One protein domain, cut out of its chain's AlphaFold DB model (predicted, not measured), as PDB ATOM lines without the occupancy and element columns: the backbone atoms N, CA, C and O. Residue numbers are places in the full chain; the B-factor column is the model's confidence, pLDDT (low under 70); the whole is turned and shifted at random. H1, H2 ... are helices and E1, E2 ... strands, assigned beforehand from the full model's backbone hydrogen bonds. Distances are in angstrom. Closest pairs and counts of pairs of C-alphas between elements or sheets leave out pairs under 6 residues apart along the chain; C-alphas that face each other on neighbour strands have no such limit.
ATOM      1  N   ILE A  25     274.527 273.998 212.169       93.00
ATOM      2  CA  ILE A  25     273.082 273.921 212.361       93.00
ATOM      3  C   ILE A  25     272.389 273.653 211.028       93.00
ATOM      4  O   ILE A  25     272.403 274.475 210.116       93.00
ATOM      5  N   SER A  26     271.709 272.513 210.935       96.00
ATOM      6  CA  SER A  26     270.750 272.257 209.865       96.00
ATOM      7  C   SER A  26     269.416 272.903 210.214       96.00
ATOM      8  O   SER A  26     268.773 272.539 211.199       96.00
ATOM      9  N   PHE A  27     268.995 273.864 209.400       97.44
ATOM     10  CA  PHE A  27     267.689 274.497 209.533       97.44
ATOM     11  C   PHE A  27     266.601 273.665 208.859       97.44
ATOM     12  O   PHE A  27     266.865 272.979 207.876       97.44
ATOM     13  N   VAL A  28     265.384 273.744 209.397       98.25
ATOM     14  CA  VAL A  28     264.164 273.124 208.872       98.25
ATOM     15  C   VAL A  28     263.044 274.165 208.890       98.25
ATOM     16  O   VAL A  28     262.286 274.274 209.856       98.25
ATOM     17  N   ALA A  29     262.961 274.957 207.819       97.81
ATOM     18  CA  ALA A  29     261.910 275.951 207.577       97.81
ATOM     19  C   ALA A  29     261.142 275.743 206.266       97.81
ATOM     20  O   ALA A  29     260.235 276.510 205.937       97.81
ATOM     21  N   SER A  30     261.520 274.731 205.495       98.00
ATOM     22  CA  SER A  30     260.879 274.351 204.245       98.00
ATOM     23  C   SER A  30     260.991 272.844 204.036       98.00
ATOM     24  O   SER A  30     261.729 272.150 204.740       98.00
ATOM     25  N   PHE A  31     260.271 272.333 203.039       97.88
ATOM     26  CA  PHE A  31     260.363 270.926 202.670       97.88
ATOM     27  C   PHE A  31     261.772 270.549 202.187       97.88
ATOM     28  O   PHE A  31     262.303 269.529 202.613       97.88
ATOM     29  N   ASP A  32     262.409 271.393 201.372       97.81
ATOM     30  CA  ASP A  32     263.770 271.147 200.875       97.81
ATOM     31  C   ASP A  32     264.789 271.088 202.018       97.81
ATOM     32  O   ASP A  32     265.655 270.213 202.060       97.81
ATOM     33  N   GLU A  33     264.645 271.985 202.991       97.56
ATOM     34  CA  GLU A  33     265.471 272.002 204.194       97.56
ATOM     35  C   GLU A  33     265.251 270.756 205.062       97.56
ATOM     36  O   GLU A  33     266.221 270.154 205.529       97.56
ATOM     37  N   LEU A  34     263.999 270.304 205.204       98.19
ATOM     38  CA  LEU A  34     263.683 269.042 205.870       98.19
ATOM     39  C   LEU A  34     264.341 267.851 205.163       98.19
ATOM     40  O   LEU A  34     264.988 267.041 205.823       98.19
ATOM     41  N   GLN A  35     264.215 267.739 203.838       97.56
ATOM     42  CA  GLN A  35     264.811 266.625 203.090       97.56
ATOM     43  C   GLN A  35     266.340 266.626 203.196       97.56
ATOM     44  O   GLN A  35     266.949 265.576 203.414       97.56
ATOM     45  N   ASN A  36     266.969 267.801 203.126       95.19
ATOM     46  CA  ASN A  36     268.404 267.948 203.354       95.19
ATOM     47  C   ASN A  36     268.804 267.485 204.766       95.19
ATOM     48  O   ASN A  36     269.746 266.704 204.905       95.19
ATOM     49  N   ALA A  37     268.072 267.894 205.808       95.81
ATOM     50  CA  ALA A  37     268.353 267.480 207.182       95.81
ATOM     51  C   ALA A  37     268.147 265.966 207.394       95.81
ATOM     52  O   ALA A  37     268.985 265.308 208.013       95.81
ATOM     53  N   VAL A  38     267.092 265.384 206.811       95.94
ATOM     54  CA  VAL A  38     266.823 263.934 206.840       95.94
ATOM     55  C   VAL A  38     267.928 263.146 206.135       95.94
ATOM     56  O   VAL A  38     268.389 262.136 206.666       95.94
ATOM     57  N   SER A  39     268.421 263.621 204.985       93.94
ATOM     58  CA  SER A  39     269.525 262.964 204.265       93.94
ATOM     59  C   SER A  39     270.826 262.906 205.076       93.94
ATOM     60  O   SER A  39     271.660 262.031 204.858       93.94
ATOM     61  N   LYS A  40     270.976 263.809 206.052       89.94
ATOM     62  CA  LYS A  40     272.136 263.921 206.942       89.94
ATOM     63  C   LYS A  40     271.847 263.412 208.352       89.94
ATOM     64  O   LYS A  40     272.651 263.668 209.242       89.94
ATOM     65  N   LYS A  41     270.738 262.696 208.581       89.50
ATOM     66  CA  LYS A  41     270.242 262.358 209.929       89.50
ATOM     67  C   LYS A  41     271.310 261.780 210.866       89.50
ATOM     68  O   LYS A  41     271.343 262.153 212.031       89.50
ATOM     69  N   ASP A  42     272.206 260.925 210.371       87.56
ATOM     70  CA  ASP A  42     273.209 260.244 211.205       87.56
ATOM     71  C   ASP A  42     274.466 261.104 211.453       87.56
ATOM     72  O   ASP A  42     275.229 260.848 212.380       87.56
ATOM     73  N   GLY A  43     274.676 262.146 210.643       87.25
ATOM     74  CA  GLY A  43     275.820 263.061 210.717       87.25
ATOM     75  C   GLY A  43     275.449 264.503 211.067       87.25
ATOM     76  O   GLY A  43     276.310 265.378 211.030       87.25
ATOM     77  N   ILE A  44     274.181 264.773 211.382       91.12
ATOM     78  CA  ILE A  44     273.691 266.115 211.690       91.12
ATOM     79  C   ILE A  44     274.418 266.657 212.924       91.12
ATOM     80  O   ILE A  44     274.492 265.988 213.951       91.12
ATOM     81  N   ARG A  45     275.010 267.846 212.807       92.06
ATOM     82  CA  ARG A  45     275.797 268.492 213.878       92.06
ATOM     83  C   ARG A  45     274.941 269.396 214.766       92.06
ATOM     84  O   ARG A  45     275.317 269.700 215.893       92.06
ATOM     85  N   GLY A  46     273.745 269.718 214.291       94.00
ATOM     86  CA  GLY A  46     272.722 270.431 215.019       94.00
ATOM     87  C   GLY A  46     271.478 270.667 214.195       94.00
ATOM     88  O   GLY A  46     271.506 270.557 212.970       94.00
ATOM     89  N   LEU A  47     270.380 270.959 214.879       97.00
ATOM     90  CA  LEU A  47     269.063 271.090 214.274       97.00
ATOM     91  C   LEU A  47     268.378 272.364 214.763       97.00
ATOM     92  O   LEU A  47     268.346 272.626 215.960       97.00
ATOM     93  N   ALA A  48     267.778 273.121 213.851       97.44
ATOM     94  CA  ALA A  48     266.892 274.229 214.182       97.44
ATOM     95  C   ALA A  48     265.594 274.127 213.379       97.44
ATOM     96  O   ALA A  48     265.619 274.100 212.151       97.44
ATOM     97  N   VAL A  49     264.455 274.083 214.066       98.12
ATOM     98  CA  VAL A  49     263.133 273.887 213.460       98.12
ATOM     99  C   VAL A  49     262.313 275.167 213.555       98.12
ATOM    100  O   VAL A  49     262.090 275.685 214.650       98.12
ATOM    101  N   SER A  50     261.828 275.643 212.410       97.75
ATOM    102  CA  SER A  50     260.905 276.775 212.335       97.75
ATOM    103  C   SER A  50     259.505 276.345 212.760       97.75
ATOM    104  O   SER A  50     258.891 275.479 212.128       97.75
ATOM    105  N   MET A  51     258.953 276.987 213.785       96.00
ATOM    106  CA  MET A  51     257.580 276.744 214.223       96.00
ATOM    107  C   MET A  51     256.558 277.157 213.181       96.00
ATOM    108  O   MET A  51     255.583 276.444 212.974       96.00
ATOM    109  N   LYS A  52     256.827 278.236 212.439       95.38
ATOM    110  CA  LYS A  52     255.972 278.647 211.324       95.38
ATOM    111  C   LYS A  52     255.829 277.522 210.295       95.38
ATOM    112  O   LYS A  52     254.727 277.269 209.815       95.38
ATOM    113  N   PHE A  53     256.930 276.848 209.958       97.56
ATOM    114  CA  PHE A  53     256.904 275.719 209.030       97.56
ATOM    115  C   PHE A  53     256.239 274.485 209.647       97.56
ATOM    116  O   PHE A  53     255.378 273.879 209.010       97.56
ATOM    117  N   TYR A  54     256.586 274.135 210.887       97.56
ATOM    118  CA  TYR A  54     255.991 273.001 211.596       97.56
ATOM    119  C   TYR A  54     254.460 273.135 211.709       97.56
ATOM    120  O   TYR A  54     253.727 272.192 211.396       97.56
ATOM    121  N   ASP A  55     253.961 274.314 212.078       95.75
ATOM    122  CA  ASP A  55     252.530 274.580 212.238       95.75
ATOM    123  C   ASP A  55     251.791 274.642 210.899       95.75
ATOM    124  O   ASP A  55     250.648 274.199 210.811       95.75
ATOM    125  N   ALA A  56     252.436 275.110 209.829       96.94
ATOM    126  CA  ALA A  56     251.849 275.088 208.488       96.94
ATOM    127  C   ALA A  56     251.845 273.688 207.840       96.94
ATOM    128  O   ALA A  56     251.170 273.480 206.833       96.94
ATOM    129  N   SER A  57     252.604 272.738 208.390       98.00
ATOM    130  CA  SER A  57     252.808 271.408 207.811       98.00
ATOM    131  C   SER A  57     251.726 270.397 208.193       98.00
ATOM    132  O   SER A  57     251.090 270.500 209.245       98.00
ATOM    133  N   ASP A  58     251.555 269.371 207.357       98.06
ATOM    134  CA  ASP A  58     250.669 268.240 207.635       98.06
ATOM    135  C   ASP A  58     251.239 267.273 208.696       98.06
ATOM    136  O   ASP A  58     252.365 267.410 209.184       98.06
ATOM    137  N   GLN A  59     250.442 266.271 209.077       97.62
ATOM    138  CA  GLN A  59     250.828 265.296 210.100       97.62
ATOM    139  C   GLN A  59     252.051 264.456 209.702       97.62
ATOM    140  O   GLN A  59     252.847 264.108 210.575       97.62
ATOM    141  N   THR A  60     252.218 264.149 208.415       97.62
ATOM    142  CA  THR A  60     253.342 263.354 207.907       97.62
ATOM    143  C   THR A  60     254.644 264.127 208.069       97.62
ATOM    144  O   THR A  60     255.592 263.626 208.673       97.62
ATOM    145  N   VAL A  61     254.672 265.377 207.609       98.19
ATOM    146  CA  VAL A  61     255.834 266.267 207.711       98.19
ATOM    147  C   VAL A  61     256.160 266.571 209.176       98.19
ATOM    148  O   VAL A  61     257.317 266.483 209.587       98.19
ATOM    149  N   ARG A  62     255.150 266.839 210.015       98.19
ATOM    150  CA  ARG A  62     255.354 267.002 211.467       98.19
ATOM    151  C   ARG A  62     255.920 265.739 212.121       98.19
ATOM    152  O   ARG A  62     256.734 265.851 213.034       98.19
ATOM    153  N   GLY A  63     255.504 264.555 211.667       97.81
ATOM    154  CA  GLY A  63     256.064 263.271 212.093       97.81
ATOM    155  C   GLY A  63     257.554 263.168 211.774       97.81
ATOM    156  O   GLY A  63     258.354 262.935 212.676       97.81
ATOM    157  N   GLN A  64     257.941 263.475 210.533       97.81
ATOM    158  CA  GLN A  64     259.347 263.484 210.114       97.81
ATOM    159  C   GLN A  64     260.206 264.447 210.943       97.81
ATOM    160  O   GLN A  64     261.317 264.102 211.338       97.81
ATOM    161  N   ILE A  65     259.688 265.640 211.254       98.31
ATOM    162  CA  ILE A  65     260.379 266.610 212.114       98.31
ATOM    163  C   ILE A  65     260.584 266.045 213.528       98.31
ATOM    164  O   ILE A  65     261.678 266.152 214.080       98.31
ATOM    165  N   LYS A  66     259.561 265.415 214.118       97.25
ATOM    166  CA  LYS A  66     259.654 264.801 215.457       97.25
ATOM    167  C   LYS A  66     260.633 263.631 215.498       97.25
ATOM    168  O   LYS A  66     261.385 263.500 216.467       97.25
ATOM    169  N   ASP A  67     260.646 262.807 214.458       96.25
ATOM    170  CA  ASP A  67     261.590 261.698 214.326       96.25
ATOM    171  C   ASP A  67     263.021 262.222 214.208       96.25
ATOM    172  O   ASP A  67     263.926 261.713 214.872       96.25
ATOM    173  N   LEU A  68     263.219 263.294 213.436       96.50
ATOM    174  CA  LEU A  68     264.509 263.955 213.309       96.50
ATOM    175  C   LEU A  68     264.976 264.543 214.648       96.50
ATOM    176  O   LEU A  68     266.095 264.250 215.061       96.50
ATOM    177  N   ILE A  69     264.124 265.286 215.367       95.50
ATOM    178  CA  ILE A  69     264.420 265.796 216.721       95.50
ATOM    179  C   ILE A  69     264.823 264.638 217.642       95.50
ATOM    180  O   ILE A  69     265.857 264.693 218.303       95.50
ATOM    181  N   THR A  70     264.035 263.563 217.652       93.94
ATOM    182  CA  THR A  70     264.292 262.376 218.478       93.94
ATOM    183  C   THR A  70     265.624 261.718 218.131       93.94
ATOM    184  O   THR A  70     266.341 261.274 219.027       93.94
ATOM    185  N   ASN A  71     265.976 261.665 216.848       94.12
ATOM    186  CA  ASN A  71     267.262 261.157 216.397       94.12
ATOM    187  C   ASN A  71     268.414 262.046 216.878       94.12
ATOM    188  O   ASN A  71     269.347 261.533 217.490       94.12
ATOM    189  N   VAL A  72     268.325 263.368 216.690       93.56
ATOM    190  CA  VAL A  72     269.370 264.302 217.143       93.56
ATOM    191  C   VAL A  72     269.559 264.233 218.657       93.56
ATOM    192  O   VAL A  72     270.694 264.225 219.109       93.56
ATOM    193  N   LYS A  73     268.489 264.066 219.448       89.62
ATOM    194  CA  LYS A  73     268.597 263.899 220.911       89.62
ATOM    195  C   LYS A  73     269.437 262.691 221.333       89.62
ATOM    196  O   LYS A  73     270.027 262.724 222.405       89.62
ATOM    197  N   LYS A  74     269.457 261.620 220.530       88.94
ATOM    198  CA  LYS A  74     270.263 260.411 220.796       88.94
ATOM    199  C   LYS A  74     271.727 260.596 220.417       88.94
ATOM    200  O   LYS A  74     272.583 259.861 220.895       88.94
ATOM    201  N   LEU A  75     272.001 261.543 219.527       87.12
ATOM    202  CA  LEU A  75     273.343 261.916 219.141       87.12
ATOM    203  C   LEU A  75     273.810 262.984 220.144       87.12
ATOM    204  O   LEU A  75     273.521 264.165 219.980       87.12
ATOM    205  N   SER A  76     274.492 262.573 221.215       82.44
ATOM    206  CA  SER A  76     275.008 263.504 222.229       82.44
ATOM    207  C   SER A  76     275.811 264.651 221.595       82.44
ATOM    208  O   SER A  76     276.393 264.498 220.516       82.44
ATOM    209  N   HIS A  77     275.858 265.805 222.264       87.50
ATOM    210  CA  HIS A  77     276.628 266.983 221.843       87.50
ATOM    211  C   HIS A  77     276.111 267.608 220.541       87.50
ATOM    212  O   HIS A  77     276.903 267.991 219.680       87.50
ATOM    213  N   ARG A  78     274.787 267.676 220.356       90.88
ATOM    214  CA  ARG A  78     274.145 268.352 219.213       90.88
ATOM    215  C   ARG A  78     273.001 269.224 219.701       90.88
ATOM    216  O   ARG A  78     272.140 268.719 220.422       90.88
ATOM    217  N   PRO A  79     272.930 270.505 219.311       92.69
ATOM    218  CA  PRO A  79     271.889 271.388 219.782       92.69
ATOM    219  C   PRO A  79     270.617 271.118 218.998       92.69
ATOM    220  O   PRO A  79     270.639 270.791 217.806       92.69
ATOM    221  N   ILE A  80     269.496 271.334 219.666       94.94
ATOM    222  CA  ILE A  80     268.190 271.321 219.033       94.94
ATOM    223  C   ILE A  80     267.491 272.611 219.404       94.94
ATOM    224  O   ILE A  80     267.206 272.846 220.575       94.94
ATOM    225  N   TYR A  81     267.196 273.419 218.397       95.12
ATOM    226  CA  TYR A  81     266.456 274.661 218.524       95.12
ATOM    227  C   TYR A  81     265.072 274.514 217.913       95.12
ATOM    228  O   TYR A  81     264.899 273.936 216.842       95.12
ATOM    229  N   ILE A  82     264.102 275.123 218.568       96.12
ATOM    230  CA  ILE A  82     262.782 275.431 218.048       96.12
ATOM    231  C   ILE A  82     262.694 276.955 218.010       96.12
ATOM    232  O   ILE A  82     262.979 277.613 219.011       96.12
ATOM    233  N   TYR A  83     262.355 277.538 216.866       95.38
ATOM    234  CA  TYR A  83     262.390 278.989 216.697       95.38
ATOM    235  C   TYR A  83     261.203 279.520 215.905       95.38
ATOM    236  O   TYR A  83     260.533 278.789 215.181       95.38
ATOM    237  N   GLY A  84     260.933 280.811 216.051       92.94
ATOM    238  CA  GLY A  84     259.798 281.488 215.435       92.94
ATOM    239  C   GLY A  84     259.315 282.623 216.323       92.94
ATOM    240  O   GLY A  84     259.791 282.782 217.439       92.94
ATOM    241  N   GLN A  85     258.379 283.432 215.839       86.62
ATOM    242  CA  GLN A  85     257.795 284.491 216.654       86.62
ATOM    243  C   GLN A  85     256.329 284.732 216.262       86.62
ATOM    244  O   GLN A  85     256.068 284.968 215.079       86.62
ATOM    245  N   PRO A  86     255.378 284.706 217.217       85.69
ATOM    246  CA  PRO A  86     255.568 284.374 218.634       85.69
ATOM    247  C   PRO A  86     255.982 282.908 218.833       85.69
ATOM    248  O   PRO A  86     255.686 282.057 217.997       85.69
ATOM    249  N   LEU A  87     256.686 282.634 219.933       88.25
ATOM    250  CA  LEU A  87     257.062 281.282 220.320       88.25
ATOM    251  C   LEU A  87     256.522 280.946 221.707       88.25
ATOM    252  O   LEU A  87     256.906 281.559 222.703       88.25
ATOM    253  N   GLU A  88     255.654 279.941 221.762       87.44
ATOM    254  CA  GLU A  88     255.025 279.501 223.002       87.44
ATOM    255  C   GLU A  88     255.860 278.417 223.689       87.44
ATOM    256  O   GLU A  88     256.132 277.355 223.121       87.44
ATOM    257  N   SER A  89     256.241 278.657 224.948       85.69
ATOM    258  CA  SER A  89     257.111 277.750 225.711       85.69
ATOM    259  C   SER A  89     256.531 276.340 225.838       85.69
ATOM    260  O   SER A  89     257.280 275.369 225.832       85.69
ATOM    261  N   GLU A  90     255.206 276.214 225.945       87.69
ATOM    262  CA  GLU A  90     254.527 274.919 226.057       87.69
ATOM    263  C   GLU A  90     254.738 274.059 224.806       87.69
ATOM    264  O   GLU A  90     255.090 272.884 224.909       87.69
ATOM    265  N   GLN A  91     254.601 274.657 223.622       89.12
ATOM    266  CA  GLN A  91     254.768 273.952 222.357       89.12
ATOM    267  C   GLN A  91     256.229 273.546 222.127       89.12
ATOM    268  O   GLN A  91     256.501 272.426 221.689       89.12
ATOM    269  N   VAL A  92     257.171 274.422 222.488       90.88
ATOM    270  CA  VAL A  92     258.608 274.113 222.461       90.88
ATOM    271  C   VAL A  92     258.928 272.950 223.400       90.88
ATOM    272  O   VAL A  92     259.525 271.962 222.976       90.88
ATOM    273  N   ASN A  93     258.481 273.026 224.655       88.94
ATOM    274  CA  ASN A  93     258.677 271.976 225.657       88.94
ATOM    275  C   ASN A  93     258.081 270.635 225.204       88.94
ATOM    276  O   ASN A  93     258.703 269.588 225.394       88.94
ATOM    277  N   ALA A  94     256.911 270.657 224.559       89.88
ATOM    278  CA  ALA A  94     256.277 269.465 224.007       89.88
ATOM    279  C   ALA A  94     257.109 268.831 222.878       89.88
ATOM    280  O   ALA A  94     257.264 267.610 222.848       89.88
ATOM    281  N   LEU A  95     257.675 269.636 221.974       92.25
ATOM    282  CA  LEU A  95     258.537 269.141 220.892       92.25
ATOM    283  C   LEU A  95     259.882 268.619 221.395       92.25
ATOM    284  O   LEU A  95     260.379 267.609 220.898       92.25
ATOM    285  N   LEU A  96     260.458 269.277 222.397       90.00
ATOM    286  CA  LEU A  96     261.724 268.865 222.998       90.00
ATOM    287  C   LEU A  96     261.545 267.732 224.023       90.00
ATOM    288  O   LEU A  96     262.522 267.075 224.386       90.00
ATOM    289  N   GLY A  97     260.310 267.441 224.441       81.38
ATOM    290  CA  GLY A  97     259.964 266.342 225.339       81.38
ATOM    291  C   GLY A  97     260.463 266.537 226.771       81.38
ATOM    292  O   GLY A  97     260.917 265.573 227.385       81.38
ATOM    293  N   SER A  98     260.433 267.764 227.295       67.19
ATOM    294  CA  SER A  98     260.706 268.032 228.712       67.19
ATOM    295  C   SER A  98     259.932 269.256 229.190       67.19
ATOM    296  O   SER A  98     259.802 270.252 228.484       67.19
ATOM    297  N   SER A  99     259.369 269.151 230.392       57.41
ATOM    298  CA  SER A  99     258.302 270.028 230.866       57.41
ATOM    299  C   SER A  99     258.762 271.396 231.374       57.41
ATOM    300  O   SER A  99     257.901 272.204 231.695       57.41
ATOM    301  N   ASN A 100     260.067 271.695 231.433       61.75
ATOM    302  CA  ASN A 100     260.576 272.931 232.056       61.75
ATOM    303  C   ASN A 100     261.811 273.553 231.373       61.75
ATOM    304  O   ASN A 100     262.441 274.421 231.968       61.75
ATOM    305  N   LEU A 101     262.149 273.160 230.139       63.94
ATOM    306  CA  LEU A 101     263.433 273.521 229.508       63.94
ATOM    307  C   LEU A 101     263.581 275.012 229.164       63.94
ATOM    308  O   LEU A 101     264.676 275.496 228.925       63.94
ATOM    309  N   VAL A 102     262.483 275.758 229.028       63.03
ATOM    310  CA  VAL A 102     262.544 277.110 228.427       63.03
ATOM    311  C   VAL A 102     261.769 278.161 229.235       63.03
ATOM    312  O   VAL A 102     261.396 279.217 228.728       63.03
ATOM    313  N   GLY A 103     261.495 277.883 230.514       57.97
ATOM    314  CA  GLY A 103     260.533 278.642 231.327       57.97
ATOM    315  C   GLY A 103     260.925 280.083 231.694       57.97
ATOM    316  O   GLY A 103     260.043 280.873 232.027       57.97
ATOM    317  N   GLY A 104     262.211 280.446 231.631       66.88
ATOM    318  CA  GLY A 104     262.711 281.737 232.130       66.88
ATOM    319  C   GLY A 104     262.661 282.911 231.142       66.88
ATOM    320  O   GLY A 104     262.713 284.062 231.567       66.88
ATOM    321  N   CYS A 105     262.552 282.646 229.838       70.00
ATOM    322  CA  CYS A 105     262.637 283.664 228.788       70.00
ATOM    323  C   CYS A 105     261.248 283.993 228.223       70.00
ATOM    324  O   CYS A 105     260.700 283.201 227.455       70.00
ATOM    325  N   LYS A 106     260.679 285.155 228.572       77.00
ATOM    326  CA  LYS A 106     259.448 285.679 227.951       77.00
ATOM    327  C   LYS A 106     259.552 287.194 227.732       77.00
ATOM    328  O   LYS A 106     259.938 287.885 228.675       77.00
ATOM    329  N   PRO A 107     259.176 287.728 226.553       80.06
ATOM    330  CA  PRO A 107     258.773 287.026 225.315       80.06
ATOM    331  C   PRO A 107     259.903 286.164 224.728       80.06
ATOM    332  O   PRO A 107     261.036 286.309 225.162       80.06
ATOM    333  N   MET A 108     259.609 285.254 223.791       86.44
ATOM    334  CA  MET A 108     260.576 284.284 223.252       86.44
ATOM    335  C   MET A 108     260.550 284.244 221.721       86.44
ATOM    336  O   MET A 108     259.475 284.309 221.124       86.44
ATOM    337  N   PHE A 109     261.723 284.098 221.101       90.12
ATOM    338  CA  PHE A 109     261.846 283.864 219.652       90.12
ATOM    339  C   PHE A 109     262.606 282.574 219.286       90.12
ATOM    340  O   PHE A 109     262.566 282.121 218.140       90.12
ATOM    341  N   PHE A 110     263.295 281.959 220.252       91.75
ATOM    342  CA  PHE A 110     263.768 280.580 220.158       91.75
ATOM    343  C   PHE A 110     263.860 279.934 221.545       91.75
ATOM    344  O   PHE A 110     264.111 280.612 222.546       91.75
ATOM    345  N   GLY A 111     263.705 278.617 221.575       91.69
ATOM    346  CA  GLY A 111     263.973 277.761 222.721       91.69
ATOM    347  C   GLY A 111     264.634 276.471 222.257       91.69
ATOM    348  O   GLY A 111     264.344 275.979 221.170       91.69
ATOM    349  N   GLY A 112     265.547 275.923 223.042       92.00
ATOM    350  CA  GLY A 112     266.321 274.767 222.627       92.00
ATOM    351  C   GLY A 112     266.987 274.043 223.778       92.00
ATOM    352  O   GLY A 112     266.952 274.491 224.921       92.00
ATOM    353  N   ILE A 113     267.601 272.915 223.446       91.38
ATOM    354  CA  ILE A 113     268.414 272.128 224.364       91.38
ATOM    355  C   ILE A 113     269.744 271.755 223.740       91.38
ATOM    356  O   ILE A 113     269.853 271.552 222.530       91.38
ATOM    357  N   TRP A 114     270.727 271.570 224.607       90.38
ATOM    358  CA  TRP A 114     272.008 270.970 224.288       90.38
ATOM    359  C   TRP A 114     272.234 269.749 225.195       90.38
ATOM    360  O   TRP A 114     272.621 269.910 226.358       90.38
ATOM    361  N   PRO A 115     271.956 268.522 224.710       87.56
ATOM    362  CA  PRO A 115     272.387 267.295 225.368       87.56
ATOM    363  C   PRO A 115     273.913 267.264 225.410       87.56
ATOM    364  O   PRO A 115     274.572 267.271 224.367       87.56
ATOM    365  N   THR A 116     274.474 267.253 226.613       86.06
ATOM    366  CA  THR A 116     275.905 267.438 226.838       86.06
ATOM    367  C   THR A 116     276.489 266.343 227.709       86.06
ATOM    368  O   THR A 116     275.779 265.733 228.511       86.06
ATOM    369  N   LYS A 117     277.803 266.163 227.592       84.94
ATOM    370  CA  LYS A 117     278.607 265.354 228.496       84.94
ATOM    371  C   LYS A 117     279.735 266.204 229.059       84.94
ATOM    372  O   LYS A 117     280.406 266.940 228.333       84.94
ATOM    373  N   HIS A 118     279.895 266.145 230.368       78.25
ATOM    374  CA  HIS A 118     280.959 266.821 231.085       78.25
ATOM    375  C   HIS A 118     282.236 265.966 231.059       78.25
ATOM    376  O   HIS A 118     282.173 264.745 230.904       78.25
ATOM    377  N   ALA A 119     283.403 266.588 231.243       73.56
ATOM    378  CA  ALA A 119     284.698 265.898 231.211       73.56
ATOM    379  C   ALA A 119     284.840 264.764 232.251       73.56
ATOM    380  O   ALA A 119     285.651 263.858 232.073       73.56
ATOM    381  N   ASP A 120     284.047 264.797 233.326       79.31
ATOM    382  CA  ASP A 120     283.973 263.738 234.345       79.31
ATOM    383  C   ASP A 120     283.063 262.555 233.956       79.31
ATOM    384  O   ASP A 120     282.943 261.588 234.708       79.31
ATOM    385  N   GLY A 121     282.437 262.612 232.779       77.06
ATOM    386  CA  GLY A 121     281.553 261.583 232.252       77.06
ATOM    387  C   GLY A 121     280.073 261.762 232.588       77.06
ATOM    388  O   GLY A 121     279.271 260.971 232.090       77.06
ATOM    389  N   SER A 122     279.695 262.771 233.381       81.50
ATOM    390  CA  SER A 122     278.289 263.068 233.676       81.50
ATOM    391  C   SER A 122     277.557 263.652 232.465       81.50
ATOM    392  O   SER A 122     278.134 264.390 231.667       81.50
ATOM    393  N   GLU A 123     276.274 263.322 232.322       83.19
ATOM    394  CA  GLU A 123     275.410 263.862 231.269       83.19
ATOM    395  C   GLU A 123     274.415 264.868 231.845       83.19
ATOM    396  O   GLU A 123     273.895 264.698 232.951       83.19
ATOM    397  N   ALA A 124     274.127 265.913 231.074       82.62
ATOM    398  CA  ALA A 124     273.125 266.911 231.413       82.62
ATOM    399  C   ALA A 124     272.403 267.404 230.154       82.62
ATOM    400  O   ALA A 124     272.894 267.278 229.031       82.62
ATOM    401  N   VAL A 125     271.230 268.001 230.348       84.94
ATOM    402  CA  VAL A 125     270.553 268.787 229.314       84.94
ATOM    403  C   VAL A 125     270.703 270.248 229.700       84.94
ATOM    404  O   VAL A 125     270.306 270.635 230.798       84.94
ATOM    405  N   VAL A 126     271.316 271.039 228.821       85.88
ATOM    406  CA  VAL A 126     271.453 272.485 229.015       85.88
ATOM    407  C   VAL A 126     270.358 273.197 228.240       85.88
ATOM    408  O   VAL A 126     270.218 273.010 227.031       85.88
ATOM    409  N   ASP A 127     269.621 274.033 228.953       86.44
ATOM    410  CA  ASP A 127     268.532 274.837 228.423       86.44
ATOM    411  C   ASP A 127     269.055 276.053 227.657       86.44
ATOM    412  O   ASP A 127     269.995 276.733 228.080       86.44
ATOM    413  N   MET A 128     268.427 276.345 226.522       86.88
ATOM    414  CA  MET A 128     268.772 277.466 225.659       86.88
ATOM    415  C   MET A 128     267.525 278.288 225.362       86.88
ATOM    416  O   MET A 128     266.510 277.740 224.934       86.88
ATOM    417  N   CYS A 129     267.583 279.604 225.546       87.25
ATOM    418  CA  CYS A 129     266.464 280.472 225.198       87.25
ATOM    419  C   CYS A 129     266.903 281.870 224.781       87.25
ATOM    420  O   CYS A 129     267.918 282.389 225.247       87.25
ATOM    421  N   GLY A 130     266.106 282.483 223.906       85.94
ATOM    422  CA  GLY A 130     266.254 283.872 223.487       85.94
ATOM    423  C   GLY A 130     264.964 284.638 223.700       85.94
ATOM    424  O   GLY A 130     263.891 284.141 223.352       85.94
ATOM    425  N   ALA A 131     265.083 285.846 224.253       82.31
ATOM    426  CA  ALA A 131     263.954 286.705 224.574       82.31
ATOM    427  C   ALA A 131     264.019 288.058 223.859       82.31
ATOM    428  O   ALA A 131     265.037 288.744 223.937       82.31
ATOM    429  N   ASP A 132     262.936 288.426 223.168       80.38
ATOM    430  CA  ASP A 132     262.724 289.738 222.538       80.38
ATOM    431  C   ASP A 132     261.243 289.894 222.130       80.38
ATOM    432  O   ASP A 132     260.579 288.903 221.810       80.38
ATOM    433  N   ASP A 133     260.714 291.118 222.148       80.00
ATOM    434  CA  ASP A 133     259.355 291.465 221.702       80.00
ATOM    435  C   ASP A 133     259.297 291.906 220.228       80.00
ATOM    436  O   ASP A 133     258.221 291.963 219.629       80.00
ATOM    437  N   LYS A 134     260.446 292.182 219.604       85.88
ATOM    438  CA  LYS A 134     260.527 292.686 218.224       85.88
ATOM    439  C   LYS A 134     260.295 291.597 217.200       85.88
ATOM    440  O   LYS A 134     261.032 290.623 217.211       85.88
ATOM    441  N   SER A 135     259.369 291.809 216.264       87.00
ATOM    442  CA  SER A 135     259.164 290.913 215.117       87.00
ATOM    443  C   SER A 135     260.441 290.750 214.285       87.00
ATOM    444  O   SER A 135     261.103 291.739 213.947       87.00
ATOM    445  N   ARG A 136     260.785 289.503 213.948       89.19
ATOM    446  CA  ARG A 136     261.991 289.131 213.195       89.19
ATOM    447  C   ARG A 136     261.645 288.377 211.917       89.19
ATOM    448  O   ARG A 136     260.657 287.651 211.847       89.19
ATOM    449  N   THR A 137     262.484 288.536 210.896       93.19
ATOM    450  CA  THR A 137     262.411 287.707 209.688       93.19
ATOM    451  C   THR A 137     263.019 286.332 209.948       93.19
ATOM    452  O   THR A 137     263.859 286.168 210.833       93.19
ATOM    453  N   GLU A 138     262.639 285.354 209.127       92.81
ATOM    454  CA  GLU A 138     263.215 284.007 209.165       92.81
ATOM    455  C   GLU A 138     264.743 284.042 209.023       92.81
ATOM    456  O   GLU A 138     265.462 283.430 209.803       92.81
ATOM    457  N   GLU A 139     265.247 284.820 208.065       94.62
ATOM    458  CA  GLU A 139     266.682 284.995 207.833       94.62
ATOM    459  C   GLU A 139     267.396 285.582 209.056       94.62
ATOM    460  O   GLU A 139     268.472 285.119 209.433       94.62
ATOM    461  N   TRP A 140     266.784 286.565 209.723       94.06
ATOM    462  CA  TRP A 140     267.345 287.126 210.947       94.06
ATOM    463  C   TRP A 140     267.444 286.068 212.049       94.06
ATOM    464  O   TRP A 140     268.477 285.981 212.708       94.06
ATOM    465  N   LEU A 141     266.403 285.247 212.230       93.75
ATOM    466  CA  LEU A 141     266.378 284.184 213.241       93.75
ATOM    467  C   LEU A 141     267.437 283.116 212.956       93.75
ATOM    468  O   LEU A 141     268.173 282.737 213.865       93.75
ATOM    469  N   LYS A 142     267.571 282.691 211.694       94.62
ATOM    470  CA  LYS A 142     268.612 281.744 211.272       94.62
ATOM    471  C   LYS A 142     270.008 282.290 211.566       94.62
ATOM    472  O   LYS A 142     270.796 281.639 212.247       94.62
ATOM    473  N   ASN A 143     270.274 283.530 211.157       93.12
ATOM    474  CA  ASN A 143     271.546 284.200 211.423       93.12
ATOM    475  C   ASN A 143     271.812 284.356 212.925       93.12
ATOM    476  O   ASN A 143     272.943 284.171 213.378       93.12
ATOM    477  N   PHE A 144     270.787 284.690 213.711       92.12
ATOM    478  CA  PHE A 144     270.907 284.784 215.159       92.12
ATOM    479  C   PHE A 144     271.303 283.435 215.767       92.12
ATOM    480  O   PHE A 144     272.287 283.384 216.497       92.12
ATOM    481  N   ILE A 145     270.589 282.353 215.440       93.69
ATOM    482  CA  ILE A 145     270.846 281.011 215.985       93.69
ATOM    483  C   ILE A 145     272.248 280.531 215.614       93.69
ATOM    484  O   ILE A 145     272.973 280.063 216.488       93.69
ATOM    485  N   SER A 146     272.675 280.701 214.359       93.00
ATOM    486  CA  SER A 146     274.037 280.337 213.946       93.00
ATOM    487  C   SER A 146     275.101 281.115 214.728       93.00
ATOM    488  O   SER A 146     276.104 280.552 215.176       93.00
ATOM    489  N   ASN A 147     274.885 282.417 214.943       90.62
ATOM    490  CA  ASN A 147     275.804 283.257 215.710       90.62
ATOM    491  C   ASN A 147     275.834 282.899 217.198       90.62
ATOM    492  O   ASN A 147     276.913 282.843 217.794       90.62
ATOM    493  N   ASP A 148     274.664 282.666 217.784       89.38
ATOM    494  CA  ASP A 148     274.518 282.283 219.180       89.38
ATOM    495  C   ASP A 148     275.159 280.920 219.441       89.38
ATOM    496  O   ASP A 148     276.003 280.808 220.330       89.38
ATOM    497  N   TRP A 149     274.884 279.930 218.587       90.50
ATOM    498  CA  TRP A 149     275.515 278.614 218.644       90.50
ATOM    499  C   TRP A 149     277.041 278.715 218.601       90.50
ATOM    500  O   TRP A 149     277.722 278.179 219.472       90.50
ATOM    501  N   ARG A 150     277.595 279.466 217.641       89.50
ATOM    502  CA  ARG A 150     279.047 279.669 217.527       89.50
ATOM    503  C   ARG A 150     279.652 280.257 218.804       89.50
ATOM    504  O   ARG A 150     280.727 279.838 219.230       89.50
ATOM    505  N   ARG A 151     278.970 281.220 219.427       89.44
ATOM    506  CA  ARG A 151     279.399 281.816 220.699       89.44
ATOM    507  C   ARG A 151     279.322 280.804 221.839       89.44
ATOM    508  O   ARG A 151     280.263 280.698 222.627       89.44
ATOM    509  N   LEU A 152     278.216 280.078 221.940       88.38
ATOM    510  CA  LEU A 152     277.982 279.167 223.046       88.38
ATOM    511  C   LEU A 152     278.854 277.907 222.954       88.38
ATOM    512  O   LEU A 152     279.381 277.480 223.976       88.38
ATOM    513  N   LYS A 153     279.137 277.395 221.751       88.12
ATOM    514  CA  LYS A 153     280.127 276.330 221.491       88.12
ATOM    515  C   LYS A 153     281.461 276.618 222.185       88.12
ATOM    516  O   LYS A 153     281.983 275.773 222.910       88.12
ATOM    517  N   LEU A 154     281.976 277.841 222.042       88.94
ATOM    518  CA  LEU A 154     283.203 278.279 222.721       88.94
ATOM    519  C   LEU A 154     283.028 278.380 224.240       88.94
ATOM    520  O   LEU A 154     283.928 278.000 224.992       88.94
ATOM    521  N   TYR A 155     281.880 278.889 224.695       89.06
ATOM    522  CA  TYR A 155     281.557 278.974 226.116       89.06
ATOM    523  C   TYR A 155     281.553 277.586 226.765       89.06
ATOM    524  O   TYR A 155     282.284 277.378 227.729       89.06
ATOM    525  N   TRP A 156     280.811 276.618 226.233       87.38
ATOM    526  CA  TRP A 156     280.716 275.284 226.824       87.38
ATOM    527  C   TRP A 156     282.038 274.525 226.764       87.38
ATOM    528  O   TRP A 156     282.436 273.951 227.776       87.38
ATOM    529  N   LYS A 157     282.784 274.625 225.654       87.38
ATOM    530  CA  LYS A 157     284.137 274.051 225.560       87.38
ATOM    531  C   LYS A 157     285.056 274.589 226.663       87.38
ATOM    532  O   LYS A 157     285.778 273.827 227.297       87.38
ATOM    533  N   LYS A 158     284.990 275.896 226.958       89.69
ATOM    534  CA  LYS A 158     285.753 276.522 228.055       89.69
ATOM    535  C   LYS A 158     285.324 276.036 229.449       89.69
ATOM    536  O   LYS A 158     286.138 276.069 230.367       89.69
ATOM    537  N   HIS A 159     284.077 275.600 229.607       86.88
ATOM    538  CA  HIS A 159     283.520 275.124 230.878       86.88
ATOM    539  C   HIS A 159     283.538 273.590 231.007       86.88
ATOM    540  O   HIS A 159     282.858 273.059 231.873       86.88
ATOM    541  N   GLY A 160     284.324 272.883 230.185       85.38
ATOM    542  CA  GLY A 160     284.565 271.443 230.350       85.38
ATOM    543  C   GLY A 160     283.504 270.528 229.735       85.38
ATOM    544  O   GLY A 160     283.489 269.336 230.037       85.38
ATOM    545  N   TYR A 161     282.637 271.061 228.873       86.00
ATOM    546  CA  TYR A 161     281.660 270.269 228.131       86.00
ATOM    547  C   TYR A 161     282.210 269.812 226.781       86.00
ATOM    548  O   TYR A 161     282.876 270.576 226.074       86.00
TER     549      TYR A 161
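AT A GLANCE: This is residues 25 to 161 of the 165 residues of an uncharacterized protein of Parcubacteria group bacterium GW2011_GWC1_44_10 (UniProt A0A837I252). A twisted sheet of five strands forms the middle layer of a three-layer domain, with H1, H3 and H4 over one face and the long helix H5 over the other. H2 is a short helix that only grazes the sheet, and E4 and E5 make a long hairpin. The printed part has 137 residues with five named helices and five named strands, in the order E1 H1 E2 H2 H3 E3 H4 E4 E5 H5; the class is mixed, helices and strands. The sheet is mixed, in the order E1 E2 E3 E4 E5. The whole is compact, with a radius of gyration of the C-alphas of 14.2 A, and rounded, spanning 43 by 34 by 27 A.

IN THESE COORDINATES: E1, residues 26 to 28, begins at C-alpha 26, (270.750, 272.257, 209.865). H1 is residues 31 to 39, E2 47 to 50, and H2 51 to 56. H3, residues 59 to 74, is 22.7 A long. E3 is residues 80 to 83 and H4 89 to 96. E4, residues 110 to 117, is 22.8 A long, and E5, residues 123 to 130, 23.3 A. H5, residues 138 to 158, is 30.3 A long and ends at C-alpha 158, (285.753, 276.522, 228.055).

HOW THE PARTS SIT: E1 and E2 are parallel, with N 28 and O 48 2.8 A apart, within hydrogen-bond range. E2 and E3 are parallel, with N 49 and O 81 at 2.8 A. E3 and E4 are antiparallel, with N 82 and O 111 at 2.7 A. E4 and E5 are an antiparallel hairpin, with N 112 and O 128 at 2.8 A. E1, H1, E2 and E2, H2 H3, E3 are strand-helix-strand units, parallel neighbour strands with helices between, each with a right-handed crossover. H3 has a height over the sheet of 10.1 A, H4 of 9.2 A. H5, on the opposite face, has a height of 9.4 A. H2 and H3, a helical hairpin, only just touch, with 3 pairs of C-alphas within 8 A; the closest C-alphas are those of Tyr 54 and Arg 62, 6.0 A. In H1, H2, H3 and H4 every O i to N i+4 pair is within hydrogen-bond range, in H5 16 of 17.

THE WHOLE: The C-alphas farthest apart, those of Asp 58 and Asp 120, are 42.9 A apart. The printed part has no cut. The link from H4 to E4, 13 residues, is long. The mean pLDDT of the printed part is 89.3; residues 98 to 104 are under 70.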